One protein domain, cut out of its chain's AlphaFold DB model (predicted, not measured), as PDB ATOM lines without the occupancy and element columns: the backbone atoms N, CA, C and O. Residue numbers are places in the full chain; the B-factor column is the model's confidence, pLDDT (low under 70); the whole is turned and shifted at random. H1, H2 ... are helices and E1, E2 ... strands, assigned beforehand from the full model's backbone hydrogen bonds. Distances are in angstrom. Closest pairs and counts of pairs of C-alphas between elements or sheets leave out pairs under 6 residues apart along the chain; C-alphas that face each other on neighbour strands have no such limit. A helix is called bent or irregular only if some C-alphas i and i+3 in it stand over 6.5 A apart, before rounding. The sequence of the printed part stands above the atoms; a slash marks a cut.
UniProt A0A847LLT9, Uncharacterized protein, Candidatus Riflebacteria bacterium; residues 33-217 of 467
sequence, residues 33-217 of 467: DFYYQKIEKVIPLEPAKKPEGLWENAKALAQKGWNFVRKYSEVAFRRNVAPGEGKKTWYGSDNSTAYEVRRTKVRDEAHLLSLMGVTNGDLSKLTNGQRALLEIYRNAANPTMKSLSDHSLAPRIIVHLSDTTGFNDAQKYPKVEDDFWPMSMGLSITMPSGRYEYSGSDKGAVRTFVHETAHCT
ATOM      1  N   ASP A  33      84.647 108.646  -7.992       94.94
ATOM      2  CA  ASP A  33      83.185 108.662  -7.945       94.94
ATOM      3  C   ASP A  33      82.710 109.528  -6.779       94.94
ATOM      4  O   ASP A  33      82.782 109.127  -5.617       94.94
ATOM      5  N   PHE A  34      82.179 110.706  -7.094       97.50
ATOM      6  CA  PHE A  34      81.686 111.637  -6.089       97.50
ATOM      7  C   PHE A  34      80.243 111.340  -5.685       97.50
ATOM      8  O   PHE A  34      79.354 111.167  -6.523       97.50
ATOM      9  N   TYR A  35      80.006 111.347  -4.380       97.75
ATOM     10  CA  TYR A  35      78.690 111.312  -3.769       97.75
ATOM     11  C   TYR A  35      78.545 112.525  -2.865       97.75
ATOM     12  O   TYR A  35      79.347 112.728  -1.958       97.75
ATOM     13  N   TYR A  36      77.495 113.304  -3.086       98.38
ATOM     14  CA  TYR A  36      77.101 114.334  -2.142       98.38
ATOM     15  C   TYR A  36      76.169 113.708  -1.107       98.38
ATOM     16  O   TYR A  36      75.187 113.039  -1.451       98.38
ATOM     17  N   GLN A  37      76.520 113.868   0.163       97.25
ATOM     18  CA  GLN A  37      75.856 113.237   1.291       97.25
ATOM     19  C   GLN A  37      75.436 114.304   2.294       97.25
ATOM     20  O   GLN A  37      76.278 114.864   2.977       97.25
ATOM     21  N   LYS A  38      74.136 114.554   2.441       97.62
ATOM     22  CA  LYS A  38      73.620 115.539   3.399       97.62
ATOM     23  C   LYS A  38      73.082 114.854   4.648       97.62
ATOM     24  O   LYS A  38      72.290 113.917   4.524       97.62
ATOM     25  N   ILE A  39      73.472 115.326   5.833       97.31
ATOM     26  CA  ILE A  39      72.850 114.887   7.090       97.31
ATOM     27  C   ILE A  39      71.417 115.434   7.142       97.31
ATOM     28  O   ILE A  39      71.189 116.633   7.010       97.31
ATOM     29  N   GLU A  40      70.442 114.546   7.329       96.62
ATOM     30  CA  GLU A  40      69.033 114.908   7.524       96.62
ATOM     31  C   GLU A  40      68.673 114.928   9.015       96.62
ATOM     32  O   GLU A  40      67.895 115.777   9.456       96.62
ATOM     33  N   LYS A  41      69.231 114.001   9.809       95.88
ATOM     34  CA  LYS A  41      68.891 113.848  11.231       95.88
ATOM     35  C   LYS A  41      69.961 113.084  12.017       95.88
ATOM     36  O   LYS A  41      70.524 112.118  11.511       95.88
ATOM     37  N   VAL A  42      70.149 113.440  13.292       94.31
ATOM     38  CA  VAL A  42      70.893 112.634  14.283       94.31
ATOM     39  C   VAL A  42      69.946 111.652  14.984       94.31
ATOM     40  O   VAL A  42      68.851 112.019  15.417       94.31
ATOM     41  N   ILE A  43      70.356 110.390  15.077       91.56
ATOM     42  CA  ILE A  43      69.611 109.271  15.654       91.56
ATOM     43  C   ILE A  43      70.405 108.721  16.851       91.56
ATOM     44  O   ILE A  43      71.438 108.085  16.637       91.56
ATOM     45  N   PRO A  44      69.935 108.899  18.098       88.31
ATOM     46  CA  PRO A  44      70.511 108.189  19.236       88.31
ATOM     47  C   PRO A  44      70.219 106.684  19.115       88.31
ATOM     48  O   PRO A  44      69.094 106.277  18.817       88.31
ATOM     49  N   LEU A  45      71.243 105.857  19.316       82.62
ATOM     50  CA  LEU A  45      71.180 104.393  19.258       82.62
ATOM     51  C   LEU A  45      70.972 103.753  20.631       82.62
ATOM     52  O   LEU A  45      70.516 102.609  20.698       82.62
ATOM     53  N   GLU A  46      71.301 104.466  21.708       75.69
ATOM     54  CA  GLU A  46      71.006 104.029  23.069       75.69
ATOM     55  C   GLU A  46      69.598 104.472  23.496       75.69
ATOM     56  O   GLU A  46      69.162 105.581  23.163       75.69
ATOM     57  N   PRO A  47      68.852 103.622  24.225       64.25
ATOM     58  CA  PRO A  47      67.548 104.003  24.742       64.25
ATOM     59  C   PRO A  47      67.699 105.108  25.795       64.25
ATOM     60  O   PRO A  47      68.537 105.025  26.688       64.25
ATOM     61  N   ALA A  48      66.823 106.117  25.740       61.50
ATOM     62  CA  ALA A  48      66.820 107.247  26.676       61.50
ATOM     63  C   ALA A  48      66.577 106.848  28.149       61.50
ATOM     64  O   ALA A  48      66.768 107.656  29.055       61.50
ATOM     65  N   LYS A  49      66.134 105.609  28.395       70.19
ATOM     66  CA  LYS A  49      65.949 105.022  29.724       70.19
ATOM     67  C   LYS A  49      66.621 103.657  29.774       70.19
ATOM     68  O   LYS A  49      66.578 102.910  28.796       70.19
ATOM     69  N   LYS A  50      67.204 103.321  30.930       74.88
ATOM     70  CA  LYS A  50      67.725 101.972  31.164       74.88
ATOM     71  C   LYS A  50      66.573 100.966  31.036       74.88
ATOM     72  O   LYS A  50      65.507 101.224  31.590       74.88
ATOM     73  N   PRO A  51      66.759  99.852  30.311       76.44
ATOM     74  CA  PRO A  51      65.760  98.796  30.260       76.44
ATOM     75  C   PRO A  51      65.495  98.249  31.669       76.44
ATOM     76  O   PRO A  51      66.425  97.922  32.406       76.44
ATOM     77  N   GLU A  52      64.220  98.151  32.039       81.75
ATOM     78  CA  GLU A  52      63.781  97.586  33.314       81.75
ATOM     79  C   GLU A  52      63.224  96.175  33.081       81.75
ATOM     80  O   GLU A  52      62.358  95.956  32.235       81.75
ATOM     81  N   GLY A  53      63.739  95.194  33.826       84.00
ATOM     82  CA  GLY A  53      63.325  93.792  33.724       84.00
ATOM     83  C   GLY A  53      64.100  92.956  32.694       84.00
ATOM     84  O   GLY A  53      64.801  93.454  31.815       84.00
ATOM     85  N   LEU A  54      64.003  91.630  32.827       79.94
ATOM     86  CA  LEU A  54      64.772  90.664  32.024       79.94
ATOM     87  C   LEU A  54      64.452  90.734  30.521       79.94
ATOM     88  O   LEU A  54      65.351  90.600  29.693       79.94
ATOM     89  N   TRP A  55      63.189  90.977  30.164       80.69
ATOM     90  CA  TRP A  55      62.744  91.020  28.768       80.69
ATOM     91  C   TRP A  55      63.244  92.258  28.016       80.69
ATOM     92  O   TRP A  55      63.752  92.143  26.900       80.69
ATOM     93  N   GLU A  56      63.174  93.436  28.637       82.50
ATOM     94  CA  GLU A  56      63.685  94.670  28.031       82.50
ATOM     95  C   GLU A  56      65.217  94.658  27.938       82.50
ATOM     96  O   GLU A  56      65.783  95.124  26.948       82.50
ATOM     97  N   ASN A  57      65.898  94.019  28.895       79.25
ATOM     98  CA  ASN A  57      67.335  93.753  28.807       79.25
ATOM     99  C   ASN A  57      67.690  92.842  27.617       79.25
ATOM    100  O   ASN A  57      68.638  93.128  26.880       79.25
ATOM    101  N   ALA A  58      66.917  91.775  27.385       77.94
ATOM    102  CA  ALA A  58      67.126  90.876  26.250       77.94
ATOM    103  C   ALA A  58      66.915  91.589  24.900       77.94
ATOM    104  O   ALA A  58      67.736  91.444  23.991       77.94
ATOM    105  N   LYS A  59      65.869  92.420  24.782       80.06
ATOM    106  CA  LYS A  59      65.638  93.263  23.596       80.06
ATOM    107  C   LYS A  59      66.780  94.244  23.355       80.06
ATOM    108  O   LYS A  59      67.243  94.362  22.223       80.06
ATOM    109  N   ALA A  60      67.255  94.923  24.399       80.31
ATOM    110  CA  ALA A  60      68.363  95.867  24.287       80.31
ATOM    111  C   ALA A  60      69.654  95.178  23.811       80.31
ATOM    112  O   ALA A  60      70.351  95.704  22.941       80.31
ATOM    113  N   LEU A  61      69.944  93.972  24.313       79.62
ATOM    114  CA  LEU A  61      71.088  93.175  23.866       79.62
ATOM    115  C   LEU A  61      70.956  92.756  22.392       79.62
ATOM    116  O   LEU A  61      71.907  92.915  21.623       79.62
ATOM    117  N   ALA A  62      69.779  92.276  21.982       76.69
ATOM    118  CA  ALA A  62      69.503  91.916  20.591       76.69
ATOM    119  C   ALA A  62      69.633  93.128  19.654       76.69
ATOM    120  O   ALA A  62      70.287  93.042  18.613       76.69
ATOM    121  N   GLN A  63      69.089  94.284  20.051       80.38
ATOM    122  CA  GLN A  63      69.201  95.533  19.299       80.38
ATOM    123  C   GLN A  63      70.658  95.998  19.185       80.38
ATOM    124  O   GLN A  63      71.080  96.432  18.112       80.38
ATOM    125  N   LYS A  64      71.453  95.866  20.254       78.25
ATOM    126  CA  LYS A  64      72.889  96.179  20.240       78.25
ATOM    127  C   LYS A  64      73.650  95.274  19.270       78.25
ATOM    128  O   LYS A  64      74.440  95.776  18.471       78.25
ATOM    129  N   GLY A  65      73.372  93.967  19.284       73.56
ATOM    130  CA  GLY A  65      73.938  93.012  18.325       73.56
ATOM    131  C   GLY A  65      73.558  93.341  16.877       73.56
ATOM    132  O   GLY A  65      74.416  93.371  15.995       73.56
ATOM    133  N   TRP A  66      72.293  93.683  16.635       76.19
ATOM    134  CA  TRP A  66      71.810  94.095  15.318       76.19
ATOM    135  C   TRP A  66      72.450  95.402  14.826       76.19
ATOM    136  O   TRP A  66      72.896  95.485  13.679       76.19
ATOM    137  N   ASN A  67      72.552  96.414  15.693       78.69
ATOM    138  CA  ASN A  67      73.223  97.680  15.391       78.69
ATOM    139  C   ASN A  67      74.707  97.466  15.076       78.69
ATOM    140  O   ASN A  67      75.218  98.078  14.142       78.69
ATOM    141  N   PHE A  68      75.383  96.559  15.789       75.00
ATOM    142  CA  PHE A  68      76.768  96.191  15.507       75.00
ATOM    143  C   PHE A  68      76.926  95.579  14.106       75.00
ATOM    144  O   PHE A  68      77.759  96.043  13.328       75.00
ATOM    145  N   VAL A  69      76.087  94.601  13.742       71.31
ATOM    146  CA  VAL A  69      76.102  93.990  12.398       71.31
ATOM    147  C   VAL A  69      75.825  95.035  11.314       71.31
ATOM    148  O   VAL A  69      76.501  95.059  10.282       71.31
ATOM    149  N   ARG A  70      74.865  95.938  11.548       76.88
ATOM    150  CA  ARG A  70      74.551  97.026  10.615       76.88
ATOM    151  C   ARG A  70      75.696  98.023  10.466       76.88
ATOM    152  O   ARG A  70      76.058  98.310   9.330       76.88
ATOM    153  N   LYS A  71      76.290  98.492  11.568       80.12
ATOM    154  CA  LYS A  71      77.482  99.358  11.561       80.12
ATOM    155  C   LYS A  71      78.612  98.700  10.780       80.12
ATOM    156  O   LYS A  71      79.180  99.319   9.888       80.12
ATOM    157  N   TYR A  72      78.879  97.424  11.053       74.38
ATOM    158  CA  TYR A  72      79.914  96.671  10.359       74.38
ATOM    159  C   TYR A  72      79.659  96.594   8.850       74.38
ATOM    160  O   TYR A  72      80.528  96.936   8.051       74.38
ATOM    161  N   SER A  73      78.450  96.192   8.449       69.31
ATOM    162  CA  SER A  73      78.065  96.134   7.037       69.31
ATOM    163  C   SER A  73      78.112  97.505   6.363       69.31
ATOM    164  O   SER A  73      78.363  97.589   5.161       69.31
ATOM    165  N   GLU A  74      77.810  98.572   7.087       78.88
ATOM    166  CA  GLU A  74      77.767  99.914   6.536       78.88
ATOM    167  C   GLU A  74      79.179 100.461   6.312       78.88
ATOM    168  O   GLU A  74      79.508 100.793   5.173       78.88
ATOM    169  N   VAL A  75      80.043 100.412   7.329       71.25
ATOM    170  CA  VAL A  75      81.450 100.837   7.240       71.25
ATOM    171  C   VAL A  75      82.230  99.973   6.248       71.25
ATOM    172  O   VAL A  75      82.875 100.497   5.347       71.25
ATOM    173  N   ALA A  76      82.152  98.643   6.355       63.38
ATOM    174  CA  ALA A  76      83.000  97.749   5.564       63.38
ATOM    175  C   ALA A  76      82.554  97.588   4.101       63.38
ATOM    176  O   ALA A  76      83.324  97.085   3.283       63.38
ATOM    177  N   PHE A  77      81.310  97.944   3.758       63.03
ATOM    178  CA  PHE A  77      80.774  97.692   2.418       63.03
ATOM    179  C   PHE A  77      80.034  98.883   1.822       63.03
ATOM    180  O   PHE A  77      80.363  99.303   0.715       63.03
ATOM    181  N   ARG A  78      79.047  99.446   2.528       69.31
ATOM    182  CA  ARG A  78      78.255 100.539   1.952       69.31
ATOM    183  C   ARG A  78      79.092 101.802   1.781       69.31
ATOM    184  O   ARG A  78      78.989 102.405   0.733       69.31
ATOM    185  N   ARG A  79      79.948 102.202   2.724       75.62
ATOM    186  CA  ARG A  79      80.812 103.388   2.529       75.62
ATOM    187  C   ARG A  79      81.888 103.165   1.469       75.62
ATOM    188  O   ARG A  79      82.091 104.035   0.628       75.62
ATOM    189  N   ASN A  80      82.509 101.987   1.493       66.00
ATOM    190  CA  ASN A  80      83.785 101.750   0.814       66.00
ATOM    191  C   ASN A  80      83.671 101.069  -0.559       66.00
ATOM    192  O   ASN A  80      84.642 101.066  -1.304       66.00
ATOM    193  N   VAL A  81      82.544 100.420  -0.877       62.53
ATOM    194  CA  VAL A  81      82.432  99.556  -2.074       62.53
ATOM    195  C   VAL A  81      81.151  99.817  -2.857       62.53
ATOM    196  O   VAL A  81      81.178  99.905  -4.079       62.53
ATOM    197  N   ALA A  82      80.020  99.932  -2.165       71.31
ATOM    198  CA  ALA A  82      78.708 100.099  -2.785       71.31
ATOM    199  C   ALA A  82      77.916 101.213  -2.077       71.31
ATOM    200  O   ALA A  82      76.960 100.919  -1.348       71.31
ATOM    201  N   PRO A  83      78.302 102.489  -2.278       80.12
ATOM    202  CA  PRO A  83      77.665 103.652  -1.652       80.12
ATOM    203  C   PRO A  83      76.161 103.678  -1.873       80.12
ATOM    204  O   PRO A  83      75.405 103.856  -0.909       80.12
ATOM    205  N   GLY A  84      75.729 103.441  -3.113       82.94
ATOM    206  CA  GLY A  84      74.330 103.535  -3.514       82.94
ATOM    207  C   GLY A  84      73.729 104.923  -3.260       82.94
ATOM    208  O   GLY A  84      74.313 105.778  -2.600       82.94
ATOM    209  N   GLU A  85      72.525 105.144  -3.768       92.62
ATOM    210  CA  GLU A  85      71.830 106.429  -3.630       92.62
ATOM    211  C   GLU A  85      70.624 106.330  -2.690       92.62
ATOM    212  O   GLU A  85      70.209 105.235  -2.280       92.62
ATOM    213  N   GLY A  86      70.081 107.486  -2.319       93.75
ATOM    214  CA  GLY A  86      68.901 107.644  -1.478       93.75
ATOM    215  C   GLY A  86      69.215 107.743   0.013       93.75
ATOM    216  O   GLY A  86      70.313 108.109   0.434       93.75
ATOM    217  N   LYS A  87      68.207 107.421   0.821       94.81
ATOM    218  CA  LYS A  87      68.255 107.496   2.281       94.81
ATOM    219  C   LYS A  87      69.120 106.373   2.862       94.81
ATOM    220  O   LYS A  87      68.881 105.195   2.574       94.81
ATOM    221  N   LYS A  88      70.124 106.721   3.667       93.19
ATOM    222  CA  LYS A  88      71.059 105.793   4.327       93.19
ATOM    223  C   LYS A  88      71.179 106.122   5.815       93.19
ATOM    224  O   LYS A  88      70.789 107.193   6.269       93.19
ATOM    225  N   THR A  89      71.746 105.180   6.556       90.94
ATOM    226  CA  THR A  89      72.152 105.375   7.948       90.94
ATOM    227  C   THR A  89      73.670 105.354   7.997       90.94
ATOM    228  O   THR A  89      74.261 104.384   7.535       90.94
ATOM    229  N   TRP A  90      74.284 106.399   8.537       90.94
ATOM    230  CA  TRP A  90      75.710 106.481   8.837       90.94
ATOM    231  C   TRP A  90      75.897 106.199  10.324       90.94
ATOM    232  O   TRP A  90      75.362 106.919  11.159       90.94
ATOM    233  N   TYR A  91      76.599 105.129  10.678       89.88
ATOM    234  CA  TYR A  91      76.862 104.805  12.081       89.88
ATOM    235  C   TYR A  91      78.092 105.553  12.604       89.88
ATOM    236  O   TYR A  91      79.160 105.472  11.994       89.88
ATOM    237  N   GLY A  92      77.940 106.241  13.736       86.75
ATOM    238  CA  GLY A  92      79.021 106.930  14.430       86.75
ATOM    239  C   GLY A  92      80.050 105.981  15.045       86.75
ATOM    240  O   GLY A  92      79.828 104.766  15.185       86.75
ATOM    241  N   SER A  93      81.203 106.527  15.409       80.62
ATOM    242  CA  SER A  93      82.344 105.819  15.993       80.62
ATOM    243  C   SER A  93      82.038 105.277  17.397       80.62
ATOM    244  O   SER A  93      82.392 104.131  17.697       80.62
ATOM    245  N   ASP A  94      81.263 106.013  18.192       77.69
ATOM    246  CA  ASP A  94      80.987 105.772  19.616       77.69
ATOM    247  C   ASP A  94      79.947 104.671  19.922       77.69
ATOM    248  O   ASP A  94      79.745 104.301  21.076       77.69
ATOM    249  N   ASN A  95      79.305 104.104  18.892       75.75
ATOM    250  CA  ASN A  95      78.189 103.144  18.987       75.75
ATOM    251  C   ASN A  95      76.908 103.684  19.649       75.75
ATOM    252  O   ASN A  95      75.947 102.925  19.792       75.75
ATOM    253  N   SER A  96      76.882 104.962  20.017       82.69
ATOM    254  CA  SER A  96      75.756 105.629  20.666       82.69
ATOM    255  C   SER A  96      74.983 106.518  19.692       82.69
ATOM    256  O   SER A  96      73.789 106.743  19.888       82.69
ATOM    257  N   THR A  97      75.623 106.942  18.599       89.44
ATOM    258  CA  THR A  97      75.041 107.849  17.608       89.44
ATOM    259  C   THR A  97      75.019 107.232  16.206       89.44
ATOM    260  O   THR A  97      75.924 106.513  15.779       89.44
ATOM    261  N   ALA A  98      73.951 107.506  15.462       93.38
ATOM    262  CA  ALA A  98      73.873 107.317  14.021       93.38
ATOM    263  C   ALA A  98      73.269 108.557  13.361       93.38
ATOM    264  O   ALA A  98      72.662 109.401  14.015       93.38
ATOM    265  N   TYR A  99      73.391 108.644  12.044       95.38
ATOM    266  CA  TYR A  99      72.898 109.759  11.255       95.38
ATOM    267  C   TYR A  99      72.062 109.233  10.106       95.38
ATOM    268  O   TYR A  99      72.445 108.305   9.396       95.38
ATOM    269  N   GLU A 100      70.905 109.837   9.918       96.38
ATOM    270  CA  GLU A 100      70.157 109.709   8.686       96.38
ATOM    271  C   GLU A 100      70.785 110.634   7.652       96.38
ATOM    272  O   GLU A 100      70.904 111.836   7.891       96.38
ATOM    273  N   VAL A 101      71.204 110.075   6.521       96.06
ATOM    274  CA  VAL A 101      71.838 110.840   5.448       96.06
ATOM    275  C   VAL A 101      71.140 110.584   4.121       96.06
ATOM    276  O   VAL A 101      70.742 109.453   3.819       96.06
ATOM    277  N   ARG A 102      71.035 111.621   3.292       97.19
ATOM    278  CA  ARG A 102      70.644 111.494   1.888       97.19
ATOM    279  C   ARG A 102      71.887 111.540   1.024       97.19
ATOM    280  O   ARG A 102      72.601 112.537   1.033       97.19
ATOM    281  N   ARG A 103      72.129 110.460   0.286       97.06
ATOM    282  CA  ARG A 103      73.295 110.301  -0.583       97.06
ATOM    283  C   ARG A 103      72.868 110.298  -2.048       97.06
ATOM    284  O   ARG A 103      71.991 109.519  -2.418       97.06
ATOM    285  N   THR A 104      73.521 111.109  -2.871       97.56
ATOM    286  CA  THR A 104      73.253 111.217  -4.314       97.56
ATOM    287  C   THR A 104      74.571 111.193  -5.078       97.56
ATOM    288  O   THR A 104      75.523 111.862  -4.667       97.56
ATOM    289  N   LYS A 105      74.653 110.429  -6.172       96.69
ATOM    290  CA  LYS A 105      75.854 110.408  -7.015       96.69
ATOM    291  C   LYS A 105      75.938 111.715  -7.803       96.69
ATOM    292  O   LYS A 105      74.991 112.112  -8.483       96.69
ATOM    293  N   VAL A 106      77.077 112.388  -7.720       96.62
ATOM    294  CA  VAL A 106      77.336 113.615  -8.476       96.62
ATOM    295  C   VAL A 106      77.581 113.245  -9.938       96.62
ATOM    296  O   VAL A 106      78.257 112.259 -10.229       96.62
ATOM    297  N   ARG A 107      76.996 114.017 -10.858       94.75
ATOM    298  CA  ARG A 107      77.094 113.773 -12.309       94.75
ATOM    299  C   ARG A 107      78.072 114.743 -12.958       94.75
ATOM    300  O   ARG A 107      78.936 114.336 -13.718       94.75
ATOM    301  N   ASP A 108      77.931 116.005 -12.593       95.06
ATOM    302  CA  ASP A 108      78.708 117.140 -13.060       95.06
ATOM    303  C   ASP A 108      78.660 118.237 -11.979       95.06
ATOM    304  O   ASP A 108      77.947 118.107 -10.971       95.06
ATOM    305  N   GLU A 109      79.417 119.315 -12.176       95.62
ATOM    306  CA  GLU A 109      79.467 120.435 -11.235       95.62
ATOM    307  C   GLU A 109      78.093 121.101 -11.047       95.62
ATOM    308  O   GLU A 109      77.702 121.403  -9.922       95.62
ATOM    309  N   ALA A 110      77.319 121.277 -12.123       95.25
ATOM    310  CA  ALA A 110      75.991 121.886 -12.044       95.25
ATOM    311  C   ALA A 110      75.039 121.046 -11.175       95.25
ATOM    312  O   ALA A 110      74.286 121.586 -10.361       95.25
ATOM    313  N   HIS A 111      75.115 119.717 -11.284       96.12
ATOM    314  CA  HIS A 111      74.394 118.798 -10.418       96.12
ATOM    315  C   HIS A 111      74.844 118.951  -8.960       96.12
ATOM    316  O   HIS A 111      73.983 119.068  -8.090       96.12
ATOM    317  N   LEU A 112      76.151 119.019  -8.676       97.50
ATOM    318  CA  LEU A 112      76.655 119.245  -7.315       97.50
ATOM    319  C   LEU A 112      76.133 120.557  -6.715       97.50
ATOM    320  O   LEU A 112      75.599 120.558  -5.608       97.50
ATOM    321  N   LEU A 113      76.221 121.652  -7.470       97.44
ATOM    322  CA  LEU A 113      75.718 122.966  -7.070       97.44
ATOM    323  C   LEU A 113      74.215 122.928  -6.770       97.44
ATOM    324  O   LEU A 113      73.776 123.453  -5.746       97.44
ATOM    325  N   SER A 114      73.429 122.239  -7.604       96.38
ATOM    326  CA  SER A 114      71.992 122.064  -7.358       96.38
ATOM    327  C   SER A 114      71.706 121.286  -6.066       96.38
ATOM    328  O   SER A 114      70.791 121.642  -5.325       96.38
ATOM    329  N   LEU A 115      72.518 120.270  -5.746       96.88
ATOM    330  CA  LEU A 115      72.396 119.491  -4.510       96.88
ATOM    331  C   LEU A 115      72.761 120.319  -3.268       96.88
ATOM    332  O   LEU A 115      72.159 120.122  -2.211       96.88
ATOM    333  N   MET A 116      73.686 121.273  -3.409       97.00
ATOM    334  CA  MET A 116      74.037 122.256  -2.375       97.00
ATOM    335  C   MET A 116      72.991 123.374  -2.217       97.00
ATOM    336  O   MET A 116      73.074 124.162  -1.276       97.00
ATOM    337  N   GLY A 117      71.983 123.435  -3.097       94.75
ATOM    338  CA  GLY A 117      70.911 124.434  -3.060       94.75
ATOM    339  C   GLY A 117      71.202 125.716  -3.844       94.75
ATOM    340  O   GLY A 117      70.477 126.698  -3.688       94.75
ATOM    341  N   VAL A 118      72.232 125.728  -4.694       95.31
ATOM    342  CA  VAL A 118      72.527 126.871  -5.568       95.31
ATOM    343  C   VAL A 118      71.502 126.931  -6.696       95.31
ATOM    344  O   VAL A 118      71.273 125.959  -7.413       95.31
ATOM    345  N   THR A 119      70.913 128.110  -6.879       88.19
ATOM    346  CA  THR A 119      70.008 128.426  -7.988       88.19
ATOM    347  C   THR A 119      70.633 129.523  -8.842       88.19
ATOM    348  O   THR A 119      71.330 130.393  -8.323       88.19
ATOM    349  N   ASN A 120      70.442 129.459 -10.163       85.75
ATOM    350  CA  ASN A 120      70.967 130.441 -11.125       85.75
ATOM    351  C   ASN A 120      72.490 130.698 -11.043       85.75
ATOM    352  O   ASN A 120      72.956 131.758 -11.446       85.75
ATOM    353  N   GLY A 121      73.267 129.745 -10.515       85.06
ATOM    354  CA  GLY A 121      74.725 129.861 -10.397       85.06
ATOM    355  C   GLY A 121      75.227 130.812  -9.301       85.06
ATOM    356  O   GLY A 121      76.418 131.109  -9.275       85.06
ATOM    357  N   ASP A 122      74.368 131.283  -8.391       91.31
ATOM    358  CA  ASP A 122      74.778 132.188  -7.309       91.31
ATOM    359  C   ASP A 122      75.571 131.457  -6.208       91.31
ATOM    360  O   ASP A 122      75.021 130.953  -5.225       91.31
ATOM    361  N   LEU A 123      76.898 131.421  -6.362       92.94
ATOM    362  CA  LEU A 123      77.818 130.805  -5.400       92.94
ATOM    363  C   LEU A 123      77.897 131.556  -4.060       92.94
ATOM    364  O   LEU A 123      78.431 131.006  -3.097       92.94
ATOM    365  N   SER A 124      77.366 132.782  -3.959       91.75
ATOM    366  CA  SER A 124      77.377 133.548  -2.702       91.75
ATOM    367  C   SER A 124      76.508 132.916  -1.609       91.75
ATOM    368  O   SER A 124      76.662 133.239  -0.434       91.75
ATOM    369  N   LYS A 125      75.607 132.000  -1.990       90.69
ATOM    370  CA  LYS A 125      74.728 131.259  -1.075       90.69
ATOM    371  C   LYS A 125      75.390 130.053  -0.419       90.69
ATOM    372  O   LYS A 125      74.823 129.515   0.529       90.69
ATOM    373  N   LEU A 126      76.549 129.624  -0.914       95.94
ATOM    374  CA  LEU A 126      77.271 128.500  -0.339       95.94
ATOM    375  C   LEU A 126      77.927 128.901   0.983       95.94
ATOM    376  O   LEU A 126      78.559 129.957   1.081       95.94
ATOM    377  N   THR A 127      77.839 128.022   1.982       95.94
ATOM    378  CA  THR A 127      78.645 128.166   3.201       95.94
ATOM    379  C   THR A 127      80.134 128.011   2.881       95.94
ATOM    380  O   THR A 127      80.514 127.572   1.788       95.94
ATOM    381  N   ASN A 128      81.015 128.357   3.822       96.75
ATOM    382  CA  ASN A 128      82.449 128.146   3.607       96.75
ATOM    383  C   ASN A 128      82.763 126.656   3.429       96.75
ATOM    384  O   ASN A 128      83.483 126.287   2.502       96.75
ATOM    385  N   GLY A 129      82.135 125.798   4.237       96.69
ATOM    386  CA  GLY A 129      82.284 124.356   4.126       96.69
ATOM    387  C   GLY A 129      81.796 123.806   2.786       96.69
ATOM    388  O   GLY A 129      82.468 122.979   2.178       96.69
ATOM    389  N   GLN A 130      80.659 124.281   2.273       97.50
ATOM    390  CA  GLN A 130      80.163 123.848   0.962       97.50
ATOM    391  C   GLN A 130      81.065 124.314  -0.189       97.50
ATOM    392  O   GLN A 130      81.304 123.542  -1.119       97.50
ATOM    393  N   ARG A 131      81.619 125.535  -0.113       97.56
ATOM    394  CA  ARG A 131      82.628 126.012  -1.076       97.56
ATOM    395  C   ARG A 131      83.874 125.131  -1.064       97.56
ATOM    396  O   ARG A 131      84.332 124.731  -2.126       97.56
ATOM    397  N   ALA A 132      84.357 124.737   0.112       97.94
ATOM    398  CA  ALA A 132      85.468 123.797   0.232       97.94
ATOM    399  C   ALA A 132      85.173 122.429  -0.421       97.94
ATOM    400  O   ALA A 132      86.013 121.901  -1.149       97.94
ATOM    401  N   LEU A 133      83.966 121.872  -0.240       98.31
ATOM    402  CA  LEU A 133      83.557 120.624  -0.908       98.31
ATOM    403  C   LEU A 133      83.484 120.760  -2.439       98.31
ATOM    404  O   LEU A 133      83.831 119.821  -3.158       98.31
ATOM    405  N   LEU A 134      83.043 121.915  -2.940       97.75
ATOM    406  CA  LEU A 134      83.042 122.219  -4.371       97.75
ATOM    407  C   LEU A 134      84.473 122.294  -4.926       97.75
ATOM    408  O   LEU A 134      84.751 121.721  -5.978       97.75
ATOM    409  N   GLU A 135      85.393 122.932  -4.204       97.56
ATOM    410  CA  GLU A 135      86.797 123.022  -4.617       97.56
ATOM    411  C   GLU A 135      87.503 121.662  -4.613       97.56
ATOM    412  O   GLU A 135      88.305 121.389  -5.507       97.56
ATOM    413  N   ILE A 136      87.149 120.763  -3.690       97.44
ATOM    414  CA  ILE A 136      87.578 119.356  -3.722       97.44
ATOM    415  C   ILE A 136      87.136 118.678  -5.027       97.44
ATOM    416  O   ILE A 136      87.951 118.045  -5.700       97.44
ATOM    417  N   TYR A 137      85.860 118.826  -5.405       97.62
ATOM    418  CA  TYR A 137      85.331 118.258  -6.650       97.62
ATOM    419  C   TYR A 137      86.077 118.804  -7.875       97.62
ATOM    420  O   TYR A 137      86.548 118.032  -8.712       97.62
ATOM    421  N   ARG A 138      86.259 120.127  -7.946       95.50
ATOM    422  CA  ARG A 138      86.971 120.795  -9.045       95.50
ATOM    423  C   ARG A 138      88.426 120.342  -9.152       95.50
ATOM    424  O   ARG A 138      88.914 120.106 -10.257       95.50
ATOM    425  N   ASN A 139      89.106 120.167  -8.019       94.69
ATOM    426  CA  ASN A 139      90.507 119.748  -7.980       94.69
ATOM    427  C   ASN A 139      90.716 118.251  -8.237       94.69
ATOM    428  O   ASN A 139      91.850 117.836  -8.456       94.69
ATOM    429  N   ALA A 140      89.661 117.437  -8.304       94.06
ATOM    430  CA  ALA A 140      89.781 116.019  -8.646       94.06
ATOM    431  C   ALA A 140      90.402 115.778 -10.034       94.06
ATOM    432  O   ALA A 140      91.076 114.773 -10.247       94.06
ATOM    433  N   ALA A 141      90.198 116.718 -10.965       89.31
ATOM    434  CA  ALA A 141      90.773 116.685 -12.309       89.31
ATOM    435  C   ALA A 141      92.223 117.212 -12.371       89.31
ATOM    436  O   ALA A 141      92.848 117.175 -13.432       89.31
ATOM    437  N   ASN A 142      92.771 117.724 -11.260       90.56
ATOM    438  CA  ASN A 142      94.140 118.229 -11.208       90.56
ATOM    439  C   ASN A 142      95.135 117.107 -11.591       90.56
ATOM    440  O   ASN A 142      94.978 115.980 -11.113       90.56
ATOM    441  N   PRO A 143      96.178 117.379 -12.402       89.75
ATOM    442  CA  PRO A 143      97.154 116.365 -12.808       89.75
ATOM    443  C   PRO A 143      97.783 115.581 -11.647       89.75
ATOM    444  O   PRO A 143      97.978 114.373 -11.767       89.75
ATOM    445  N   THR A 144      98.048 116.232 -10.510       87.50
ATOM    446  CA  THR A 144      98.565 115.566  -9.303       87.50
ATOM    447  C   THR A 144      97.560 114.552  -8.761       87.50
ATOM    448  O   THR A 144      97.925 113.410  -8.482       87.50
ATOM    449  N   MET A 145      96.284 114.935  -8.679       91.44
ATOM    450  CA  MET A 145      95.207 114.055  -8.217       91.44
ATOM    451  C   MET A 145      94.984 112.893  -9.175       91.44
ATOM    452  O   MET A 145      94.859 111.752  -8.734       91.44
ATOM    453  N   LYS A 146      95.015 113.159 -10.485       90.62
ATOM    454  CA  LYS A 146      94.933 112.119 -11.510       90.62
ATOM    455  C   LYS A 146      96.070 111.109 -11.351       90.62
ATOM    456  O   LYS A 146      95.790 109.921 -11.212       90.62
ATOM    457  N   SER A 147      97.313 111.588 -11.256       89.50
ATOM    458  CA  SER A 147      98.503 110.749 -11.067       89.50
ATOM    459  C   SER A 147      98.406 109.875  -9.816       89.50
ATOM    460  O   SER A 147      98.675 108.678  -9.884       89.50
ATOM    461  N   LEU A 148      97.988 110.432  -8.673       90.12
ATOM    462  CA  LEU A 148      97.790 109.650  -7.448       90.12
ATOM    463  C   LEU A 148      96.672 108.619  -7.609       90.12
ATOM    464  O   LEU A 148      96.854 107.445  -7.287       90.12
ATOM    465  N   SER A 149      95.530 109.041  -8.151       90.31
ATOM    466  CA  SER A 149      94.381 108.163  -8.356       90.31
ATOM    467  C   SER A 149      94.708 107.004  -9.299       90.31
ATOM    468  O   SER A 149      94.220 105.892  -9.094       90.31
ATOM    469  N   ASP A 150      95.596 107.208 -10.277       89.25
ATOM    470  CA  ASP A 150      96.019 106.168 -11.209       89.25
ATOM    471  C   ASP A 150      96.722 104.999 -10.511       89.25
ATOM    472  O   ASP A 150      96.550 103.854 -10.941       89.25
ATOM    473  N   HIS A 151      97.389 105.273  -9.388       88.12
ATOM    474  CA  HIS A 151      98.016 104.290  -8.503       88.12
ATOM    475  C   HIS A 151      97.107 103.785  -7.371       88.12
ATOM    476  O   HIS A 151      97.567 103.034  -6.506       88.12
ATOM    477  N   SER A 152      95.828 104.168  -7.357       86.06
ATOM    478  CA  SER A 152      94.879 103.685  -6.358       86.06
ATOM    479  C   SER A 152      94.765 102.163  -6.366       86.06
ATOM    480  O   SER A 152      94.818 101.499  -7.403       86.06
ATOM    481  N   LEU A 153      94.542 101.609  -5.176       78.62
ATOM    482  CA  LEU A 153      94.235 100.194  -4.997       78.62
ATOM    483  C   LEU A 153      92.841  99.829  -5.518       78.62
ATOM    484  O   LEU A 153      92.584  98.662  -5.821       78.62
ATOM    485  N   ALA A 154      91.955 100.818  -5.618       77.75
ATOM    486  CA  ALA A 154      90.618 100.669  -6.154       77.75
ATOM    487  C   ALA A 154      90.594 101.013  -7.653       77.75
ATOM    488  O   ALA A 154      91.293 101.929  -8.089       77.75
ATOM    489  N   PRO A 155      89.733 100.363  -8.459       76.19
ATOM    490  CA  PRO A 155      89.496 100.810  -9.832       76.19
ATOM    491  C   PRO A 155      88.906 102.228  -9.871       76.19
ATOM    492  O   PRO A 155      89.165 102.973 -10.817       76.19
ATOM    493  N   ARG A 156      88.121 102.590  -8.846       86.62
ATOM    494  CA  ARG A 156      87.586 103.932  -8.606       86.62
ATOM    495  C   ARG A 156      87.585 104.233  -7.108       86.62
ATOM    496  O   ARG A 156      87.230 103.358  -6.321       86.62
ATOM    497  N   ILE A 157      87.958 105.452  -6.731       91.00
ATOM    498  CA  ILE A 157      87.908 105.954  -5.355       91.00
ATOM    499  C   ILE A 157      86.549 106.618  -5.141       91.00
ATOM    500  O   ILE A 157      86.178 107.539  -5.869       91.00
ATOM    501  N   ILE A 158      85.802 106.175  -4.135       94.19
ATOM    502  CA  ILE A 158      84.525 106.798  -3.768       94.19
ATOM    503  C   ILE A 158      84.796 108.006  -2.871       94.19
ATOM    504  O   ILE A 158      85.429 107.861  -1.834       94.19
ATOM    505  N   VAL A 159      84.278 109.183  -3.206       97.31
ATOM    506  CA  VAL A 159      84.437 110.386  -2.377       97.31
ATOM    507  C   VAL A 159      83.080 110.830  -1.847       97.31
ATOM    508  O   VAL A 159      82.200 111.212  -2.616       97.31
ATOM    509  N   HIS A 160      82.905 110.784  -0.527       97.69
ATOM    510  CA  HIS A 160      81.720 111.287   0.166       97.69
ATOM    511  C   HIS A 160      81.939 112.747   0.560       97.69
ATOM    512  O   HIS A 160      82.559 113.034   1.584       97.69
ATOM    513  N   LEU A 161      81.387 113.665  -0.233       98.38
ATOM    514  CA  LEU A 161      81.262 115.079   0.113       98.38
ATOM    515  C   LEU A 161      80.117 115.213   1.123       98.38
ATOM    516  O   LEU A 161      78.944 115.269   0.747       98.38
ATOM    517  N   SER A 162      80.453 115.162   2.410       97.69
ATOM    518  CA  SER A 162      79.486 115.106   3.503       97.69
ATOM    519  C   SER A 162      79.110 116.509   3.962       97.69
ATOM    520  O   SER A 162      79.877 117.170   4.656       97.69
ATOM    521  N   ASP A 163      77.920 116.970   3.594       97.62
ATOM    522  CA  ASP A 163      77.393 118.240   4.067       97.62
ATOM    523  C   ASP A 163      76.799 118.102   5.474       97.62
ATOM    524  O   ASP A 163      75.731 117.509   5.676       97.62
ATOM    525  N   THR A 164      77.513 118.672   6.442       96.50
ATOM    526  CA  THR A 164      77.142 118.747   7.856       96.50
ATOM    527  C   THR A 164      76.495 120.086   8.221       96.50
ATOM    528  O   THR A 164      76.244 120.340   9.400       96.50
ATOM    529  N   THR A 165      76.201 120.954   7.243       93.06
ATOM    530  CA  THR A 165      75.535 122.245   7.469       93.06
ATOM    531  C   THR A 165      74.264 122.065   8.302       93.06
ATOM    532  O   THR A 165      73.415 121.226   7.999       93.06
ATOM    533  N   GLY A 166      74.128 122.863   9.368       92.00
ATOM    534  CA  GLY A 166      73.035 122.754  10.345       92.00
ATOM    535  C   GLY A 166      73.330 121.833  11.537       92.00
ATOM    536  O   GLY A 166      72.545 121.801  12.486       92.00
ATOM    537  N   PHE A 167      74.473 121.139  11.525       94.50
ATOM    538  CA  PHE A 167      74.930 120.243  12.593       94.50
ATOM    539  C   PHE A 167      76.290 120.648  13.190       94.50
ATOM    540  O   PHE A 167      76.931 119.845  13.857       94.50
ATOM    541  N   ASN A 168      76.709 121.901  12.987       86.50
ATOM    542  CA  ASN A 168      78.020 122.416  13.414       86.50
ATOM    543  C   ASN A 168      78.065 122.865  14.893       86.50
ATOM    544  O   ASN A 168      79.124 123.227  15.396       86.50
ATOM    545  N   ASP A 169      76.927 122.885  15.593       90.44
ATOM    546  CA  ASP A 169      76.877 123.207  17.021       90.44
ATOM    547  C   ASP A 169      77.408 122.022  17.841       90.44
ATOM    548  O   ASP A 169      76.698 121.038  18.049       90.44
ATOM    549  N   ALA A 170      78.650 122.130  18.318       89.44
ATOM    550  CA  ALA A 170      79.310 121.089  19.103       89.44
ATOM    551  C   ALA A 170      78.665 120.847  20.480       89.44
ATOM    552  O   ALA A 170      78.837 119.772  21.045       89.44
ATOM    553  N   GLN A 171      77.896 121.793  21.034       91.19
ATOM    554  CA  GLN A 171      77.157 121.543  22.278       91.19
ATOM    555  C   GLN A 171      75.941 120.654  22.014       91.19
ATOM    556  O   GLN A 171      75.633 119.758  22.802       91.19
ATOM    557  N   LYS A 172      75.261 120.877  20.886       91.81
ATOM    558  CA  LYS A 172      74.076 120.109  20.491       91.81
ATOM    559  C   LYS A 172      74.417 118.782  19.810       91.81
ATOM    560  O   LYS A 172      73.696 117.799  19.983       91.81
ATOM    561  N   TYR A 173      75.494 118.752  19.034       92.19
ATOM    562  CA  TYR A 173      75.930 117.612  18.231       92.19
ATOM    563  C   TYR A 173      77.430 117.327  18.432       92.19
ATOM    564  O   TYR A 173      78.206 117.375  17.476       92.19
ATOM    565  N   PRO A 174      77.853 116.972  19.658       90.06
ATOM    566  CA  PRO A 174      79.268 116.885  20.044       90.06
ATOM    567  C   PRO A 174      80.093 115.846  19.281       90.06
ATOM    568  O   PRO A 174      81.306 115.811  19.436       90.06
ATOM    569  N   LYS A 175      79.451 114.968  18.503       90.94
ATOM    570  CA  LYS A 175      80.093 113.857  17.788       90.94
ATOM    571  C   LYS A 175      80.172 114.030  16.280       90.94
ATOM    572  O   LYS A 175      80.795 113.212  15.620       90.94
ATOM    573  N   VAL A 176      79.555 115.072  15.718       92.19
ATOM    574  CA  VAL A 176      79.514 115.250  14.256       92.19
ATOM    575  C   VAL A 176      80.903 115.492  13.673       92.19
ATOM    576  O   VAL A 176      81.206 114.919  12.631       92.19
ATOM    577  N   GLU A 177      81.743 116.295  14.330       90.12
ATOM    578  CA  GLU A 177      83.110 116.541  13.850       90.12
ATOM    579  C   GLU A 177      83.945 115.251  13.856       90.12
ATOM    580  O   GLU A 177      84.564 114.934  12.842       90.12
ATOM    581  N   ASP A 178      83.875 114.466  14.935       88.81
ATOM    582  CA  ASP A 178      84.585 113.187  15.060       88.81
ATOM    583  C   ASP A 178      84.085 112.144  14.037       88.81
ATOM    584  O   ASP A 178      84.870 111.480  13.362       88.81
ATOM    585  N   ASP A 179      82.764 111.991  13.891       91.12
ATOM    586  CA  ASP A 179      82.153 110.910  13.101       91.12
ATOM    587  C   ASP A 179      82.184 111.138  11.585       91.12
ATOM    588  O   ASP A 179      81.954 110.197  10.808       91.12
ATOM    589  N   PHE A 180      82.443 112.375  11.169       92.50
ATOM    590  CA  PHE A 180      82.628 112.760   9.775       92.50
ATOM    591  C   PHE A 180      84.031 113.307   9.502       92.50
ATOM    592  O   PHE A 180      84.226 113.877   8.430       92.50
ATOM    593  N   TRP A 181      84.990 113.128  10.421       90.62
ATOM    594  CA  TRP A 181      86.375 113.581  10.267       90.62
ATOM    595  C   TRP A 181      86.935 113.222   8.877       90.62
ATOM    596  O   TRP A 181      86.651 112.122   8.383       90.62
ATOM    597  N   PRO A 182      87.698 114.122   8.218       93.94
ATOM    598  CA  PRO A 182      88.305 113.805   6.936       93.94
ATOM    599  C   PRO A 182      89.153 112.541   7.050       93.94
ATOM    600  O   PRO A 182      90.048 112.473   7.886       93.94
ATOM    601  N   MET A 183      88.832 111.518   6.261       92.19
ATOM    602  CA  MET A 183      89.545 110.248   6.356       92.19
ATOM    603  C   MET A 183      89.415 109.400   5.098       92.19
ATOM    604  O   MET A 183      88.353 109.324   4.467       92.19
ATOM    605  N   SER A 184      90.482 108.671   4.808       91.00
ATOM    606  CA  SER A 184      90.537 107.596   3.838       91.00
ATOM    607  C   SER A 184      90.307 106.244   4.502       91.00
ATOM    608  O   SER A 184      90.889 105.894   5.524       91.00
ATOM    609  N   MET A 185      89.479 105.428   3.860       82.81
ATOM    610  CA  MET A 185      89.278 104.014   4.185       82.81
ATOM    611  C   MET A 185      89.974 103.106   3.157       82.81
ATOM    612  O   MET A 185      89.584 101.950   2.969       82.81
ATOM    613  N   GLY A 186      90.944 103.647   2.414       80.12
ATOM    614  CA  GLY A 186      91.663 102.981   1.325       80.12
ATOM    615  C   GLY A 186      90.896 102.956  -0.003       80.12
ATOM    616  O   GLY A 186      91.467 103.260  -1.043       80.12
ATOM    617  N   LEU A 187      89.596 102.642   0.016       83.00
ATOM    618  CA  LEU A 187      88.739 102.607  -1.189       83.00
ATOM    619  C   LEU A 187      87.798 103.814  -1.307       83.00
ATOM    620  O   LEU A 187      87.194 104.050  -2.355       83.00
ATOM    621  N   SER A 188      87.648 104.564  -0.220       90.44
ATOM    622  CA  SER A 188      86.803 105.746  -0.180       90.44
ATOM    623  C   SER A 188      87.383 106.818   0.719       90.44
ATOM    624  O   SER A 188      88.089 106.498   1.671       90.44
ATOM    625  N   ILE A 189      86.998 108.059   0.463       95.44
ATOM    626  CA  ILE A 189      87.380 109.243   1.221       95.44
ATOM    627  C   ILE A 189      86.107 109.909   1.738       95.44
ATOM    628  O   ILE A 189      85.114 110.001   1.015       95.44
ATOM    629  N   THR A 190      86.128 110.374   2.981       95.88
ATOM    630  CA  THR A 190      85.081 111.234   3.547       95.88
ATOM    631  C   THR A 190      85.630 112.641   3.689       95.88
ATOM    632  O   THR A 190      86.705 112.803   4.248       95.88
ATOM    633  N   MET A 191      84.895 113.639   3.196       97.75
ATOM    634  CA  MET A 191      85.236 115.058   3.326       97.75
ATOM    635  C   MET A 191      84.029 115.811   3.911       97.75
ATOM    636  O   MET A 191      83.021 115.944   3.212       97.75
ATOM    637  N   PRO A 192      84.071 116.267   5.173       96.88
ATOM    638  CA  PRO A 192      82.970 116.987   5.818       96.88
ATOM    639  C   PRO A 192      82.988 118.494   5.530       96.88
ATOM    640  O   PRO A 192      84.041 119.118   5.615       96.88
ATOM    641  N   SER A 193      81.833 119.125   5.297       96.94
ATOM    642  CA  SER A 193      81.759 120.592   5.171       96.94
ATOM    643  C   SER A 193      82.096 121.310   6.484       96.94
ATOM    644  O   SER A 193      82.823 122.299   6.464       96.94
ATOM    645  N   GLY A 194      81.636 120.799   7.632       94.88
ATOM    646  CA  GLY A 194      81.794 121.449   8.940       94.88
ATOM    647  C   GLY A 194      83.244 121.688   9.360       94.88
ATOM    648  O   GLY A 194      83.540 122.719   9.957       94.88
ATOM    649  N   ARG A 195      84.174 120.804   8.965       93.62
ATOM    650  CA  ARG A 195      85.619 120.964   9.225       93.62
ATOM    651  C   ARG A 195      86.216 122.189   8.527       93.62
ATOM    652  O   ARG A 195      87.248 122.703   8.951       93.62
ATOM    653  N   TYR A 196      85.570 122.648   7.459       96.25
ATOM    654  CA  TYR A 196      86.022 123.733   6.593       96.25
ATOM    655  C   TYR A 196      85.109 124.962   6.686       96.25
ATOM    656  O   TYR A 196      85.114 125.811   5.794       96.25
ATOM    657  N   GLU A 197      84.323 125.095   7.757       94.75
ATOM    658  CA  GLU A 197      83.403 126.219   7.950       94.75
ATOM    659  C   GLU A 197      84.124 127.480   8.474       94.75
ATOM    660  O   GLU A 197      83.806 128.027   9.527       94.75
ATOM    661  N   TYR A 198      85.130 127.950   7.732       94.19
ATOM    662  CA  TYR A 198      85.875 129.189   7.986       94.19
ATOM    663  C   TYR A 198      86.351 129.820   6.667       94.19
ATOM    664  O   TYR A 198      86.435 129.155   5.639       94.19
ATOM    665  N   SER A 199      86.634 131.123   6.670       94.75
ATOM    666  CA  SER A 199      87.035 131.845   5.452       94.75
ATOM    667  C   SER A 199      88.387 131.355   4.918       94.75
ATOM    668  O   SER A 199      89.343 131.266   5.682       94.75
ATOM    669  N   GLY A 200      88.482 131.098   3.608       90.62
ATOM    670  CA  GLY A 200      89.718 130.632   2.953       90.62
ATOM    671  C   GLY A 200      90.071 129.163   3.225       90.62
ATOM    672  O   GLY A 200      91.231 128.769   3.121       90.62
ATOM    673  N   SER A 201      89.091 128.352   3.635       94.75
ATOM    674  CA  SER A 201      89.273 126.930   3.942       94.75
ATOM    675  C   SER A 201      89.450 126.033   2.715       94.75
ATOM    676  O   SER A 201      89.851 124.879   2.858       94.75
ATOM    677  N   ASP A 202      89.193 126.548   1.516       93.69
ATOM    678  CA  ASP A 202      89.289 125.863   0.228       93.69
ATOM    679  C   ASP A 202      90.680 125.275  -0.020       93.69
ATOM    680  O   ASP A 202      90.801 124.071  -0.264       93.69
ATOM    681  N   LYS A 203      91.743 126.076   0.142       92.38
ATOM    682  CA  LYS A 203      93.126 125.586  -0.012       92.38
ATOM    683  C   LYS A 203      93.426 124.465   0.989       92.38
ATOM    684  O   LYS A 203      94.033 123.457   0.631       92.38
ATOM    685  N   GLY A 204      92.969 124.615   2.234       93.75
ATOM    686  CA  GLY A 204      93.120 123.596   3.276       93.75
ATOM    687  C   GLY A 204      92.370 122.302   2.953       93.75
ATOM    688  O   GLY A 204      92.917 121.215   3.116       93.75
ATOM    689  N   ALA A 205      91.147 122.406   2.436       96.94
ATOM    690  CA  ALA A 205      90.310 121.265   2.086       96.94
ATOM    691  C   ALA A 205      90.866 120.463   0.908       96.94
ATOM    692  O   ALA A 205      90.900 119.233   0.960       96.94
ATOM    693  N   VAL A 206      91.360 121.148  -0.129       96.81
ATOM    694  CA  VAL A 206      92.023 120.495  -1.267       96.81
ATOM    695  C   VAL A 206      93.293 119.778  -0.811       96.81
ATOM    696  O   VAL A 206      93.548 118.656  -1.240       96.81
ATOM    697  N   ARG A 207      94.058 120.363   0.115       95.19
ATOM    698  CA  ARG A 207      95.229 119.695   0.694       95.19
ATOM    699  C   ARG A 207      94.875 118.442   1.478       95.19
ATOM    700  O   ARG A 207      95.471 117.399   1.231       95.19
ATOM    701  N   THR A 208      93.872 118.510   2.351       96.56
ATOM    702  CA  THR A 208      93.374 117.304   3.025       96.56
ATOM    703  C   THR A 208      92.897 116.270   2.004       96.56
ATOM    704  O   THR A 208      93.145 115.084   2.160       96.56
ATOM    705  N   PHE A 209      92.276 116.683   0.899       97.56
ATOM    706  CA  PHE A 209      91.869 115.739  -0.138       97.56
ATOM    707  C   PHE A 209      93.051 115.052  -0.847       97.56
ATOM    708  O   PHE A 209      92.975 113.853  -1.134       97.56
ATOM    709  N   VAL A 210      94.152 115.771  -1.095       97.12
ATOM    710  CA  VAL A 210      95.416 115.191  -1.592       97.12
ATOM    711  C   VAL A 210      95.941 114.148  -0.604       97.12
ATOM    712  O   VAL A 210      96.248 113.026  -1.011       97.12
ATOM    713  N   HIS A 211      95.973 114.495   0.686       96.94
ATOM    714  CA  HIS A 211      96.383 113.605   1.772       96.94
ATOM    715  C   HIS A 211      95.565 112.307   1.787       96.94
ATOM    716  O   HIS A 211      96.109 111.207   1.692       96.94
ATOM    717  N   GLU A 212      94.236 112.415   1.815       96.69
ATOM    718  CA  GLU A 212      93.370 111.236   1.870       96.69
ATOM    719  C   GLU A 212      93.423 110.393   0.589       96.69
ATOM    720  O   GLU A 212      93.270 109.167   0.623       96.69
ATOM    721  N   THR A 213      93.693 111.025  -0.555       96.12
ATOM    722  CA  THR A 213      93.926 110.310  -1.815       96.12
ATOM    723  C   THR A 213      95.230 109.526  -1.781       96.12
ATOM    724  O   THR A 213      95.274 108.396  -2.268       96.12
ATOM    725  N   ALA A 214      96.287 110.074  -1.186       96.00
ATOM    726  CA  ALA A 214      97.551 109.369  -1.034       96.00
ATOM    727  C   ALA A 214      97.396 108.106  -0.168       96.00
ATOM    728  O   ALA A 214      97.916 107.048  -0.544       96.00
ATOM    729  N   HIS A 215      96.579 108.152   0.890       94.25
ATOM    730  CA  HIS A 215      96.199 106.959   1.661       94.25
ATOM    731  C   HIS A 215      95.521 105.880   0.800       94.25
ATOM    732  O   HIS A 215      95.777 104.693   0.997       94.25
ATOM    733  N   CYS A 216      94.743 106.248  -0.228       91.81
ATOM    734  CA  CYS A 216      94.139 105.284  -1.167       91.81
ATOM    735  C   CYS A 216      95.152 104.544  -2.059       91.81
ATOM    736  O   CYS A 216      94.778 103.618  -2.789       91.81
ATOM    737  N   THR A 217      96.418 104.957  -2.041       90.50
ATOM    738  CA  THR A 217      97.508 104.319  -2.789       90.50
ATOM    739  C   THR A 217      98.413 103.469  -1.899       90.50
ATOM    740  O   THR A 217      99.221 102.705  -2.417       90.50
TER     741      THR A 217
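Overview. This is residues 33 to 217 of the 467 residues of an uncharacterized protein of Candidatus Riflebacteria bacterium (UniProt A0A847LLT9). A strongly twisted five-stranded sheet has helices H3 and H6 covering its E4 and E5 end, while the long helix H1 crosses E2 on the face opposite H3 and reaches out as an arm; residues 52 to 58, of which 54 to 58 belong to H1, stick out. H2 packs on H3, and H4 packs on H6. The printed part has 185 residues with six named helices and five named strands, ordered E1 H1 E2 E3 H2 H3 H4 E4 H5 E5 H6; the sheet, E2 E3 E1 E4 E5, is mixed, and so is the class, helices and strands. It is compact, radius of gyration of the C-alphas 17.7 A, yet elongated, spanning 61 by 36 by 25 A.

Arrangement. Start at E1, residues 33 to 44, which bends by 66 degrees at residue 41. Antiparallel to it runs E3, residues 97 to 105, with N 36 and O 104 within hydrogen-bond range at 2.9 A. E2, residues 86 to 91, an edge strand, forms a hairpin with E3; look at N 88 and O 101, 2.8 A. Parallel to E1 is E4, residues 157 to 163, with N 35 and O 159 at 2.8 A. Parallel to E4 is the edge strand E5, residues 188 to 192, with N 160 and O 189 at 2.8 A. E4, H5 (residues 176 to 179) and E5 form a strand-helix-strand unit, parallel neighbours with a helix between, its crossover right-handed; H5 only grazes the sheet. H1, residues 54 to 79, runs across the strands at a height over the sheet of 9.9 A, its closest C-alphas to E2 being Lys 71 and Tyr 91, 5.5 A. On the opposite face H3, residues 128 to 139, runs along E4, C-alphas 133 and 161 closest at 6.1 A. H6, residues 201 to 215, lies over E5 and touches H3 closest at C-alphas 132 and 202, 4.3 A, at a steep tilt of 50 degrees. H2, residues 109 to 115, grazes the sheet and forms a helical hairpin with H3, C-alphas 112 and 134 closest at 7.6 A. H4, residues 143 to 150, is not on the sheet; it touches residues 210 to 214 of H6 alone, C-alphas 148 and 214 closest at 6.4 A. Every O i to N i+4 pair is within hydrogen-bond range in H2, H3, H4 and H6, and 21 of 22 in H1; H5 is too short for one.

Along the chain. Find C-alpha 33 at (83.185, 108.662, -7.945); E1 runs 30.0 A from there. H1 begins at C-alpha 54 (64.772, 90.664, 32.024), runs 35.9 A and is only just irregular: C-alphas 76 and 79 are 6.8 A apart. H6, 21.3 A, ends at C-alpha 215 (96.199, 106.959, 1.661).

Size, cuts and confidence. The farthest C-alphas, of Gly 53 and Pro 143, are 61.8 A apart. The printed part has no cut; the links H2 to H3 and E4 to H5 are long. pLDDT is under 70 at residues 47 to 48, 73, 76 to 78 and 80 to 81.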